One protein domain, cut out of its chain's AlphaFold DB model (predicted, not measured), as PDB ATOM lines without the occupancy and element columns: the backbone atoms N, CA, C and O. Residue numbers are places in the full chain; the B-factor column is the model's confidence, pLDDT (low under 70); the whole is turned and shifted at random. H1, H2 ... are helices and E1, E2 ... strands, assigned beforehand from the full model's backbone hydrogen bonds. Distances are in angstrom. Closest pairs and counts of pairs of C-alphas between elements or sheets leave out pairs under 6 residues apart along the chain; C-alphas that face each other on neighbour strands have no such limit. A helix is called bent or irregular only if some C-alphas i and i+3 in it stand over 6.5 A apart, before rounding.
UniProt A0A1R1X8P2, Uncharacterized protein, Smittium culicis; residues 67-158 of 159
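This is residues 67 to 158 of the 159 residues of an uncharacterized protein of Smittium culicis (UniProt A0A1R1X8P2). A small antiparallel sheet of three strands, with H4 covering one face and H3 only grazing the sheet, forms a two-layered head; beyond one end of it, reached through residues 90 to 98, lies an arm made of H2 and the short H1. Residues 67 to 78, with H1 and the first part of H2, stick out free. The printed part has 92 residues with four named helices and three named strands, in the order H1, H2, E1, H3, E2, E3, H4, and the sheet runs E1, E3, E2. The class is mixed, helices and strands. The whole is loose and elongated, with a radius of gyration of the C-alphas of 17.1 A and spans of 47 by 29 by 22 A.

In the sheet, E1 is residues 99 to 105, 19.3 A from first to last C-alpha, beginning at C-alpha 99 (223.359, 243.923, 219.107). E3 is residues 138 to 144, 19.1 A, and E2 is residues 129 to 135, 16.7 A. H4, residues 145 to 156, is 17.1 A long and ends at C-alpha 156 (219.209, 231.210, 205.125); it is irregular, with C-alphas 146 and 149 7.5 A apart. H3 is residues 112 to 121, 14.3 A. H2, residues 75 to 89, is the longest helix at 20.9 A, and H1 is residues 67 to 71, 6.2 A, starting at C-alpha 67 (247.944, 238.830, 229.449).

E3 is the inner strand. E1 and E3 are antiparallel at 155 degrees, with N 102 and O 141 2.8 A apart, within hydrogen-bond range. E2 and E3 are a hairpin, antiparallel at 166 degrees, with N 140 and O 133 within range at 2.8 A. E1, H3 and E2 form a split strand-helix-strand unit, two strands running the same way with E3 between them, and its crossover is right-handed. H4 is on the sheet at a height over the sheet of 9.1 A and runs along the strands, at 18 degrees to E3 on the local plane. It lies over E3, and only just not over E1, on which 2 of its 12 C-alphas fall. The closest C-alphas of E3 and H4 are those of Val 143 and Phe 151, 7.8 A. H3 only grazes the sheet with residues 112 to 119; its closest C-alphas with E2 are Ile 112 and Ile 132, 7.8 A. H3 and H4 are apart. H1 and H2 are not on the sheet and are apart from each other. In H1, H2 and H3 each O i to N i+4 pair is within hydrogen-bond range; in H4, 6 of 8 are.

The C-alphas farthest apart, those of Leu 68 and Asn 108, are 50.1 A apart. The printed part has no cut and no long link. Mean pLDDT of the printed part is 82.4; residues 67 to 73 and 91 to 96 are under 70.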
ATOM      1  N   ALA A  67     247.892 237.815 228.394       51.44
ATOM      2  CA  ALA A  67     247.944 238.830 229.449       51.44
ATOM      3  C   ALA A  67     248.555 240.162 228.965       51.44
ATOM      4  O   ALA A  67     248.033 241.226 229.295       51.44
ATOM      5  N   LEU A  68     249.595 240.122 228.122       52.97
ATOM      6  CA  LEU A  68     250.179 241.306 227.470       52.97
ATOM      7  C   LEU A  68     249.239 241.920 226.414       52.97
ATOM      8  O   LEU A  68     249.169 243.141 226.269       52.97
ATOM      9  N   ALA A  69     248.468 241.098 225.696       55.84
ATOM     10  CA  ALA A  69     247.438 241.585 224.776       55.84
ATOM     11  C   ALA A  69     246.289 242.305 225.508       55.84
ATOM     12  O   ALA A  69     245.702 243.235 224.957       55.84
ATOM     13  N   ILE A  70     245.996 241.920 226.756       53.59
ATOM     14  CA  ILE A  70     245.026 242.610 227.620       53.59
ATOM     15  C   ILE A  70     245.641 243.885 228.231       53.59
ATOM     16  O   ILE A  70     244.957 244.904 228.318       53.59
ATOM     17  N   SER A  71     246.931 243.884 228.595       50.06
ATOM     18  CA  SER A  71     247.584 245.035 229.249       50.06
ATOM     19  C   SER A  71     247.856 246.230 228.325       50.06
ATOM     20  O   SER A  71     248.138 247.323 228.807       50.06
ATOM     21  N   THR A  72     247.785 246.045 227.005       55.91
ATOM     22  CA  THR A  72     247.995 247.108 226.002       55.91
ATOM     23  C   THR A  72     246.694 247.762 225.532       55.91
ATOM     24  O   THR A  72     246.714 248.611 224.638       55.91
ATOM     25  N   PHE A  73     245.551 247.413 226.131       63.44
ATOM     26  CA  PHE A  73     244.261 248.012 225.797       63.44
ATOM     27  C   PHE A  73     244.133 249.421 226.390       63.44
ATOM     28  O   PHE A  73     243.407 249.668 227.349       63.44
ATOM     29  N   THR A  74     244.871 250.373 225.823       77.25
ATOM     30  CA  THR A  74     244.650 251.787 226.111       77.25
ATOM     31  C   THR A  74     243.500 252.306 225.240       77.25
ATOM     32  O   THR A  74     243.341 251.864 224.094       77.25
ATOM     33  N   PRO A  75     242.710 253.283 225.720       74.88
ATOM     34  CA  PRO A  75     241.683 253.935 224.902       74.88
ATOM     35  C   PRO A  75     242.228 254.481 223.570       74.88
ATOM     36  O   PRO A  75     241.520 254.505 222.562       74.88
ATOM     37  N   TYR A  76     243.507 254.869 223.551       77.81
ATOM     38  CA  TYR A  76     244.210 255.327 222.357       77.81
ATOM     39  C   TYR A  76     244.407 254.208 221.323       77.81
ATOM     40  O   TYR A  76     244.083 254.391 220.148       77.81
ATOM     41  N   GLU A  77     244.865 253.027 221.745       78.12
ATOM     42  CA  GLU A  77     245.013 251.866 220.858       78.12
ATOM     43  C   GLU A  77     243.671 251.401 220.286       78.12
ATOM     44  O   GLU A  77     243.572 251.088 219.096       78.12
ATOM     45  N   TYR A  78     242.620 251.402 221.110       76.19
ATOM     46  CA  TYR A  78     241.261 251.108 220.655       76.19
ATOM     47  C   TYR A  78     240.809 252.095 219.572       76.19
ATOM     48  O   TYR A  78     240.365 251.678 218.503       76.19
ATOM     49  N   SER A  79     240.999 253.398 219.801       78.62
ATOM     50  CA  SER A  79     240.653 254.450 218.837       78.62
ATOM     51  C   SER A  79     241.376 254.281 217.496       78.62
ATOM     52  O   SER A  79     240.744 254.356 216.439       78.62
ATOM     53  N   ARG A  80     242.680 253.956 217.507       82.19
ATOM     54  CA  ARG A  80     243.441 253.682 216.273       82.19
ATOM     55  C   ARG A  80     242.876 252.496 215.498       82.19
ATOM     56  O   ARG A  80     242.716 252.587 214.283       82.19
ATOM     57  N   LYS A  81     242.538 251.406 216.192       79.69
ATOM     58  CA  LYS A  81     241.962 250.202 215.573       79.69
ATOM     59  C   LYS A  81     240.579 250.468 214.984       79.69
ATOM     60  O   LYS A  81     240.327 250.072 213.851       79.69
ATOM     61  N   VAL A  82     239.716 251.184 215.707       77.69
ATOM     62  CA  VAL A  82     238.386 251.585 215.215       77.69
ATOM     63  C   VAL A  82     238.507 252.470 213.974       77.69
ATOM     64  O   VAL A  82     237.806 252.237 212.993       77.69
ATOM     65  N   LYS A  83     239.436 253.432 213.972       80.25
ATOM     66  CA  LYS A  83     239.676 254.325 212.828       80.25
ATOM     67  C   LYS A  83     240.212 253.579 211.602       80.25
ATOM     68  O   LYS A  83     239.780 253.853 210.488       80.25
ATOM     69  N   ALA A  84     241.118 252.622 211.794       80.81
ATOM     70  CA  ALA A  84     241.620 251.785 210.704       80.81
ATOM     71  C   ALA A  84     240.512 250.895 210.111       80.81
ATOM     72  O   ALA A  84     240.381 250.789 208.895       80.81
ATOM     73  N   LEU A  85     239.669 250.301 210.962       75.50
ATOM     74  CA  LEU A  85     238.502 249.526 210.532       75.50
ATOM     75  C   LEU A  85     237.487 250.376 209.763       75.50
ATOM     76  O   LEU A  85     236.998 249.932 208.725       75.50
ATOM     77  N   GLU A  86     237.210 251.597 210.224       81.06
ATOM     78  CA  GLU A  86     236.365 252.565 209.516       81.06
ATOM     79  C   GLU A  86     236.908 252.866 208.114       81.06
ATOM     80  O   GLU A  86     236.143 252.864 207.154       81.06
ATOM     81  N   GLN A  87     238.220 253.073 207.975       81.44
ATOM     82  CA  GLN A  87     238.849 253.331 206.677       81.44
ATOM     83  C   GLN A  87     238.765 252.133 205.723       81.44
ATOM     84  O   GLN A  87     238.573 252.323 204.526       81.44
ATOM     85  N   LEU A  88     238.884 250.907 206.238       78.88
ATOM     86  CA  LEU A  88     238.845 249.688 205.423       78.88
ATOM     87  C   LEU A  88     237.428 249.280 205.012       78.88
ATOM     88  O   LEU A  88     237.229 248.751 203.924       78.88
ATOM     89  N   THR A  89     236.445 249.491 205.884       77.88
ATOM     90  CA  THR A  89     235.061 249.036 205.660       77.88
ATOM     91  C   THR A  89     234.114 250.156 205.236       77.88
ATOM     92  O   THR A  89     232.964 249.887 204.891       77.88
ATOM     93  N   GLY A  90     234.562 251.417 205.290       74.31
ATOM     94  CA  GLY A  90     233.731 252.605 205.073       74.31
ATOM     95  C   GLY A  90     232.630 252.789 206.125       74.31
ATOM     96  O   GLY A  90     231.785 253.671 205.987       74.31
ATOM     97  N   LYS A  91     232.603 251.948 207.169       67.25
ATOM     98  CA  LYS A  91     231.575 251.936 208.211       67.25
ATOM     99  C   LYS A  91     232.223 252.106 209.574       67.25
ATOM    100  O   LYS A  91     233.023 251.285 210.013       67.25
ATOM    101  N   ARG A  92     231.836 253.172 210.274       60.25
ATOM    102  CA  ARG A  92     232.241 253.400 211.658       60.25
ATOM    103  C   ARG A  92     231.275 252.676 212.588       60.25
ATOM    104  O   ARG A  92     230.184 253.169 212.857       60.25
ATOM    105  N   ASP A  93     231.681 251.524 213.106       61.38
ATOM    106  CA  ASP A  93     230.909 250.823 214.131       61.38
ATOM    107  C   ASP A  93     231.264 251.393 215.524       61.38
ATOM    108  O   ASP A  93     231.867 250.738 216.366       61.38
ATOM    109  N   THR A  94     230.930 252.671 215.764       59.44
ATOM    110  CA  THR A  94     231.051 253.343 217.084       59.44
ATOM    111  C   THR A  94     230.005 252.880 218.085       59.44
ATOM    112  O   THR A  94     229.960 253.353 219.223       59.44
ATOM    113  N   SER A  95     229.115 251.998 217.652       55.94
ATOM    114  CA  SER A  95     228.008 251.552 218.459       55.94
ATOM    115  C   SER A  95     228.523 250.676 219.596       55.94
ATOM    116  O   SER A  95     228.911 249.529 219.389       55.94
ATOM    117  N   VAL A  96     228.454 251.219 220.812       62.69
ATOM    118  CA  VAL A  96     228.569 250.462 222.070       62.69
ATOM    119  C   VAL A  96     227.469 249.391 222.157       62.69
ATOM    120  O   VAL A  96     227.538 248.504 223.000       62.69
ATOM    121  N   ASN A  97     226.454 249.440 221.281       75.06
ATOM    122  CA  ASN A  97     225.411 248.431 221.216       75.06
ATOM    123  C   ASN A  97     225.998 247.084 220.744       75.06
ATOM    124  O   ASN A  97     226.420 246.971 219.584       75.06
ATOM    125  N   PRO A  98     225.984 246.044 221.598       84.75
ATOM    126  CA  PRO A  98     226.480 244.722 221.235       84.75
ATOM    127  C   PRO A  98     225.525 243.965 220.299       84.75
ATOM    128  O   PRO A  98     225.828 242.834 219.920       84.75
ATOM    129  N   TYR A  99     224.388 244.557 219.920       87.75
ATOM    130  CA  TYR A  99     223.359 243.923 219.107       87.75
ATOM    131  C   TYR A  99     223.242 244.507 217.694       87.75
ATOM    132  O   TYR A  99     223.528 245.677 217.439       87.75
ATOM    133  N   HIS A 100     222.772 243.666 216.781       89.69
ATOM    134  CA  HIS A 100     222.433 243.954 215.401       89.69
ATOM    135  C   HIS A 100     220.945 243.665 215.184       89.69
ATOM    136  O   HIS A 100     220.446 242.618 215.595       89.69
ATOM    137  N   LEU A 101     220.236 244.583 214.530       91.25
ATOM    138  CA  LEU A 101     218.856 244.359 214.109       91.25
ATOM    139  C   LEU A 101     218.845 243.503 212.838       91.25
ATOM    140  O   LEU A 101     219.548 243.827 211.880       91.25
ATOM    141  N   VAL A 102     218.057 242.431 212.835       90.75
ATOM    142  CA  VAL A 102     217.828 241.551 211.685       90.75
ATOM    143  C   VAL A 102     216.340 241.535 211.385       90.75
ATOM    144  O   VAL A 102     215.539 241.223 212.259       90.75
ATOM    145  N   ILE A 103     215.967 241.873 210.155       90.81
ATOM    146  CA  ILE A 103     214.570 241.918 209.729       90.81
ATOM    147  C   ILE A 103     214.318 240.712 208.832       90.81
ATOM    148  O   ILE A 103     214.943 240.581 207.782       90.81
ATOM    149  N   VAL A 104     213.414 239.835 209.258       88.44
ATOM    150  CA  VAL A 104     212.988 238.652 208.508       88.44
ATOM    151  C   VAL A 104     211.555 238.870 208.049       88.44
ATOM    152  O   VAL A 104     210.662 239.125 208.858       88.44
ATOM    153  N   THR A 105     211.329 238.801 206.745       87.00
ATOM    154  CA  THR A 105     210.006 238.969 206.141       87.00
ATOM    155  C   THR A 105     209.295 237.620 206.027       87.00
ATOM    156  O   THR A 105     209.934 236.576 205.933       87.00
ATOM    157  N   GLY A 106     207.961 237.617 206.060       80.38
ATOM    158  CA  GLY A 106     207.160 236.407 205.809       80.38
ATOM    159  C   GLY A 106     206.862 235.547 207.041       80.38
ATOM    160  O   GLY A 106     206.084 234.600 206.949       80.38
ATOM    161  N   ILE A 107     207.395 235.901 208.212       81.25
ATOM    162  CA  ILE A 107     206.991 235.284 209.478       81.25
ATOM    163  C   ILE A 107     205.721 235.983 209.973       81.25
ATOM    164  O   ILE A 107     205.750 237.156 210.348       81.25
ATOM    165  N   ASN A 108     204.604 235.252 209.977       83.06
ATOM    166  CA  ASN A 108     203.349 235.727 210.558       83.06
ATOM    167  C   ASN A 108     203.482 235.897 212.075       83.06
ATOM    168  O   ASN A 108     204.215 235.157 212.736       83.06
ATOM    169  N   GLN A 109     202.725 236.838 212.641       86.00
ATOM    170  CA  GLN A 109     202.712 237.058 214.081       86.00
ATOM    171  C   GLN A 109     202.243 235.789 214.804       86.00
ATOM    172  O   GLN A 109     201.119 235.322 214.630       86.00
ATOM    173  N   GLN A 110     203.132 235.234 215.620       86.88
ATOM    174  CA  GLN A 110     202.895 234.031 216.405       86.88
ATOM    175  C   GLN A 110     203.202 234.303 217.879       86.88
ATOM    176  O   GLN A 110     203.959 235.223 218.201       86.88
ATOM    177  N   PRO A 111     202.654 233.499 218.808       90.38
ATOM    178  CA  PRO A 111     203.039 233.582 220.207       90.38
ATOM    179  C   PRO A 111     204.564 233.475 220.357       90.38
ATOM    180  O   PRO A 111     205.178 232.556 219.818       90.38
ATOM    181  N   ILE A 112     205.178 234.368 221.143       88.94
ATOM    182  CA  ILE A 112     206.647 234.424 221.323       88.94
ATOM    183  C   ILE A 112     207.222 233.068 221.756       88.94
ATOM    184  O   ILE A 112     208.333 232.709 221.373       88.94
ATOM    185  N   ARG A 113     206.463 232.288 222.536       91.56
ATOM    186  CA  ARG A 113     206.852 230.929 222.945       91.56
ATOM    187  C   ARG A 113     207.074 230.007 221.745       91.56
ATOM    188  O   ARG A 113     208.055 229.274 221.735       91.56
ATOM    189  N   MET A 114     206.209 230.093 220.738       90.75
ATOM    190  CA  MET A 114     206.289 229.280 219.528       90.75
ATOM    191  C   MET A 114     207.489 229.694 218.678       90.75
ATOM    192  O   MET A 114     208.278 228.845 218.282       90.75
ATOM    193  N   VAL A 115     207.717 231.001 218.518       89.44
ATOM    194  CA  VAL A 115     208.898 231.505 217.799       89.44
ATOM    195  C   VAL A 115     210.193 231.085 218.488       89.44
ATOM    196  O   VAL A 115     211.104 230.594 217.829       89.44
ATOM    197  N   LYS A 116     210.271 231.181 219.819       90.56
ATOM    198  CA  LYS A 116     211.424 230.681 220.585       90.56
ATOM    199  C   LYS A 116     211.645 229.182 220.380       90.56
ATOM    200  O   LYS A 116     212.784 228.757 220.228       90.56
ATOM    201  N   GLN A 117     210.575 228.394 220.336       91.56
ATOM    202  CA  GLN A 117     210.671 226.965 220.064       91.56
ATOM    203  C   GLN A 117     211.199 226.690 218.650       91.56
ATOM    204  O   GLN A 117     212.113 225.884 218.507       91.56
ATOM    205  N   CYS A 118     210.725 227.412 217.631       88.69
ATOM    206  CA  CYS A 118     211.260 227.316 216.269       88.69
ATOM    207  C   CYS A 118     212.746 227.694 216.206       88.69
ATOM    208  O   CYS A 118     213.531 226.987 215.582       88.69
ATOM    209  N   LEU A 119     213.162 228.755 216.906       90.50
ATOM    210  CA  LEU A 119     214.577 229.125 216.998       90.50
ATOM    211  C   LEU A 119     215.414 227.996 217.617       90.50
ATOM    212  O   LEU A 119     216.482 227.689 217.099       90.50
ATOM    213  N   ILE A 120     214.923 227.328 218.668       90.69
ATOM    214  CA  ILE A 120     215.608 226.167 219.263       90.69
ATOM    215  C   ILE A 120     215.720 225.018 218.256       90.69
ATOM    216  O   ILE A 120     216.792 224.429 218.142       90.69
ATOM    217  N   VAL A 121     214.652 224.720 217.510       90.88
ATOM    218  CA  VAL A 121     214.655 223.673 216.470       90.88
ATOM    219  C   VAL A 121     215.691 223.984 215.387       90.88
ATOM    220  O   VAL A 121     216.461 223.110 215.000       90.88
ATOM    221  N   LEU A 122     215.811 225.253 214.989       88.38
ATOM    222  CA  LEU A 122     216.847 225.745 214.071       88.38
ATOM    223  C   LEU A 122     218.247 225.823 214.711       88.38
ATOM    224  O   LEU A 122     219.184 226.372 214.129       88.38
ATOM    225  N   SER A 123     218.412 225.294 215.927       89.94
ATOM    226  CA  SER A 123     219.637 225.356 216.724       89.94
ATOM    227  C   SER A 123     220.130 226.787 216.971       89.94
ATOM    228  O   SER A 123     221.323 227.016 217.175       89.94
ATOM    229  N   ILE A 124     219.251 227.786 216.929       90.88
ATOM    230  CA  ILE A 124     219.564 229.185 217.210       90.88
ATOM    231  C   ILE A 124     219.517 229.413 218.725       90.88
ATOM    232  O   ILE A 124     218.489 229.230 219.376       90.88
ATOM    233  N   CYS A 125     220.636 229.858 219.298       88.06
ATOM    234  CA  CYS A 125     220.719 230.168 220.722       88.06
ATOM    235  C   CYS A 125     219.862 231.395 221.068       88.06
ATOM    236  O   CYS A 125     220.251 232.523 220.763       88.06
ATOM    237  N   ILE A 126     218.743 231.187 221.772       88.44
ATOM    238  CA  ILE A 126     217.851 232.276 222.218       88.44
ATOM    239  C   ILE A 126     218.595 233.285 223.100       88.44
ATOM    240  O   ILE A 126     218.307 234.469 223.029       88.44
ATOM    241  N   ALA A 127     219.576 232.850 223.896       88.31
ATOM    242  CA  ALA A 127     220.368 233.750 224.742       88.31
ATOM    243  C   ALA A 127     221.120 234.835 223.945       88.31
ATOM    244  O   ALA A 127     221.411 235.898 224.483       88.31
ATOM    245  N   ASN A 128     221.395 234.588 222.658       91.50
ATOM    246  CA  ASN A 128     222.044 235.546 221.764       91.50
ATOM    247  C   ASN A 128     221.034 236.441 221.021       91.50
ATOM    248  O   ASN A 128     221.449 237.282 220.224       91.50
ATOM    249  N   VAL A 129     219.730 236.256 221.255       90.44
ATOM    250  CA  VAL A 129     218.633 237.068 220.721       90.44
ATOM    251  C   VAL A 129     218.029 237.860 221.881       90.44
ATOM    252  O   VAL A 129     217.342 237.309 222.738       90.44
ATOM    253  N   ALA A 130     218.304 239.157 221.920       89.88
ATOM    254  CA  ALA A 130     217.864 240.041 222.992       89.88
ATOM    255  C   ALA A 130     216.372 240.365 222.916       89.88
ATOM    256  O   ALA A 130     215.712 240.450 223.949       89.88
ATOM    257  N   ASP A 131     215.844 240.546 221.706       91.06
ATOM    258  CA  ASP A 131     214.459 240.959 221.507       91.06
ATOM    259  C   ASP A 131     213.887 240.415 220.196       91.06
ATOM    260  O   ASP A 131     214.624 240.158 219.239       91.06
ATOM    261  N   ILE A 132     212.567 240.228 220.182       91.62
ATOM    262  CA  ILE A 132     211.787 239.757 219.039       91.62
ATOM    263  C   ILE A 132     210.544 240.638 218.940       91.62
ATOM    264  O   ILE A 132     209.660 240.567 219.796       91.62
ATOM    265  N   LYS A 133     210.455 241.440 217.881       91.88
ATOM    266  CA  LYS A 133     209.302 242.304 217.613       91.88
ATOM    267  C   LYS A 133     208.612 241.880 216.329       91.88
ATOM    268  O   LYS A 133     209.261 241.573 215.336       91.88
ATOM    269  N   PHE A 134     207.286 241.897 216.345       90.31
ATOM    270  CA  PHE A 134     206.476 241.660 215.155       90.31
ATOM    271  C   PHE A 134     205.960 243.000 214.651       90.31
ATOM    272  O   PHE A 134     205.230 243.694 215.357       90.31
ATOM    273  N   ASN A 135     206.353 243.357 213.437       87.75
ATOM    274  CA  ASN A 135     205.987 244.591 212.764       87.75
ATOM    275  C   ASN A 135     205.215 244.243 211.483       87.75
ATOM    276  O   ASN A 135     205.747 244.221 210.371       87.75
ATOM    277  N   GLY A 136     203.948 243.858 211.664       85.31
ATOM    278  CA  GLY A 136     203.080 243.398 210.580       85.31
ATOM    279  C   GLY A 136     203.592 242.110 209.931       85.31
ATOM    280  O   GLY A 136     203.517 241.041 210.530       85.31
ATOM    281  N   ARG A 137     204.098 242.214 208.694       84.62
ATOM    282  CA  ARG A 137     204.663 241.084 207.922       84.62
ATOM    283  C   ARG A 137     206.151 240.837 208.184       84.62
ATOM    284  O   ARG A 137     206.720 239.887 207.643       84.62
ATOM    285  N   ASN A 138     206.772 241.706 208.973       88.62
ATOM    286  CA  ASN A 138     208.188 241.654 209.282       88.62
ATOM    287  C   ASN A 138     208.364 241.228 210.736       88.62
ATOM    288  O   ASN A 138     207.668 241.714 211.624       88.62
ATOM    289  N   THR A 139     209.317 240.342 210.981       90.25
ATOM    290  CA  THR A 139     209.781 240.012 212.324       90.25
ATOM    291  C   THR A 139     211.188 240.550 212.494       90.25
ATOM    292  O   THR A 139     212.087 240.270 211.707       90.25
ATOM    293  N   GLU A 140     211.362 241.359 213.523       92.88
ATOM    294  CA  GLU A 140     212.604 242.019 213.872       92.88
ATOM    295  C   GLU A 140     213.264 241.255 215.020       92.88
ATOM    296  O   GLU A 140     212.689 241.116 216.101       92.88
ATOM    297  N   PHE A 141     214.480 240.770 214.792       92.88
ATOM    298  CA  PHE A 141     215.308 240.102 215.786       92.88
ATOM    299  C   PHE A 141     216.475 240.998 216.165       92.88
ATOM    300  O   PHE A 141     217.225 241.460 215.305       92.88
ATOM    301  N   LEU A 142     216.672 241.203 217.459       93.44
ATOM    302  CA  LEU A 142     217.850 241.884 217.972       93.44
ATOM    303  C   LEU A 142     218.883 240.827 218.377       93.44
ATOM    304  O   LEU A 142     218.709 240.148 219.383       93.44
ATOM    305  N   VAL A 143     219.937 240.650 217.580       93.12
ATOM    306  CA  VAL A 143     220.896 239.536 217.706       93.12
ATOM    307  C   VAL A 143     222.274 240.048 218.090       93.12
ATOM    308  O   VAL A 143     222.713 241.080 217.601       93.12
ATOM    309  N   LEU A 144     222.994 239.331 218.947       89.81
ATOM    310  CA  LEU A 144     224.350 239.707 219.344       89.81
ATOM    311  C   LEU A 144     225.285 239.733 218.123       89.81
ATOM    312  O   LEU A 144     225.326 238.777 217.347       89.81
ATOM    313  N   LYS A 145     226.060 240.811 217.962       88.38
ATOM    314  CA  LYS A 145     226.951 241.031 216.809       88.38
ATOM    315  C   LYS A 145     227.914 239.865 216.568       88.38
ATOM    316  O   LYS A 145     228.117 239.474 215.425       88.38
ATOM    317  N   THR A 146     228.451 239.254 217.626       87.81
ATOM    318  CA  THR A 146     229.356 238.093 217.510       87.81
ATOM    319  C   THR A 146     228.659 236.831 216.992       87.81
ATOM    320  O   THR A 146     229.316 235.945 216.457       87.81
ATOM    321  N   TYR A 147     227.333 236.746 217.125       90.25
ATOM    322  CA  TYR A 147     226.519 235.610 216.698       90.25
ATOM    323  C   TYR A 147     225.767 235.871 215.379       90.25
ATOM    324  O   TYR A 147     225.147 234.962 214.828       90.25
ATOM    325  N   PHE A 148     225.841 237.092 214.841       90.06
ATOM    326  CA  PHE A 148     225.098 237.526 213.657       90.06
ATOM    327  C   PHE A 148     225.346 236.645 212.423       90.06
ATOM    328  O   PHE A 148     224.391 236.217 211.779       90.06
ATOM    329  N   GLY A 149     226.606 236.303 212.126       89.38
ATOM    330  CA  GLY A 149     226.938 235.449 210.976       89.38
ATOM    331  C   GLY A 149     226.312 234.054 211.075       89.38
ATOM    332  O   GLY A 149     225.693 233.575 210.126       89.38
ATOM    333  N   THR A 150     226.391 233.433 212.253       90.81
ATOM    334  CA  THR A 150     225.774 232.127 212.527       90.81
ATOM    335  C   THR A 150     224.252 232.191 212.451       90.81
ATOM    336  O   THR A 150     223.618 231.257 211.963       90.81
ATOM    337  N   PHE A 151     223.659 233.281 212.939       91.44
ATOM    338  CA  PHE A 151     222.219 233.506 212.875       91.44
ATOM    339  C   PHE A 151     221.730 233.584 211.426       91.44
ATOM    340  O   PHE A 151     220.808 232.853 211.066       91.44
ATOM    341  N   LEU A 152     222.385 234.392 210.586       91.00
ATOM    342  CA  LEU A 152     222.055 234.487 209.163       91.00
ATOM    343  C   LEU A 152     222.206 233.143 208.456       91.00
ATOM    344  O   LEU A 152     221.276 232.709 207.793       91.00
ATOM    345  N   TYR A 153     223.329 232.450 208.654       91.06
ATOM    346  CA  TYR A 153     223.558 231.135 208.050       91.06
ATOM    347  C   TYR A 153     222.442 230.136 208.395       91.06
ATOM    348  O   TYR A 153     221.939 229.435 207.520       91.06
ATOM    349  N   LYS A 154     222.012 230.088 209.662       90.50
ATOM    350  CA  LYS A 154     220.952 229.171 210.108       90.50
ATOM    351  C   LYS A 154     219.592 229.505 209.511       90.50
ATOM    352  O   LYS A 154     218.867 228.584 209.156       90.50
ATOM    353  N   ILE A 155     219.256 230.787 209.389       88.00
ATOM    354  CA  ILE A 155     217.990 231.208 208.780       88.00
ATOM    355  C   ILE A 155     218.018 230.997 207.264       88.00
ATOM    356  O   ILE A 155     217.067 230.467 206.715       88.00
ATOM    357  N   SER A 156     219.111 231.345 206.583       86.12
ATOM    358  CA  SER A 156     219.209 231.210 205.125       86.12
ATOM    359  C   SER A 156     219.187 229.759 204.639       86.12
ATOM    360  O   SER A 156     218.680 229.499 203.555       86.12
ATOM    361  N   ASN A 157     219.720 228.816 205.420       83.62
ATOM    362  CA  ASN A 157     219.723 227.394 205.052       83.62
ATOM    363  C   ASN A 157     218.415 226.663 205.376       83.62
ATOM    364  O   ASN A 157     218.277 225.496 205.017       83.62
ATOM    365  N   ASN A 158     217.483 227.316 206.068       71.50
ATOM    366  CA  ASN A 158     216.176 226.762 206.403       71.50
ATOM    367  C   ASN A 158     215.098 227.694 205.825       71.50
ATOM    368  O   ASN A 158     214.579 228.527 206.573       71.50
TER     369      ASN A 158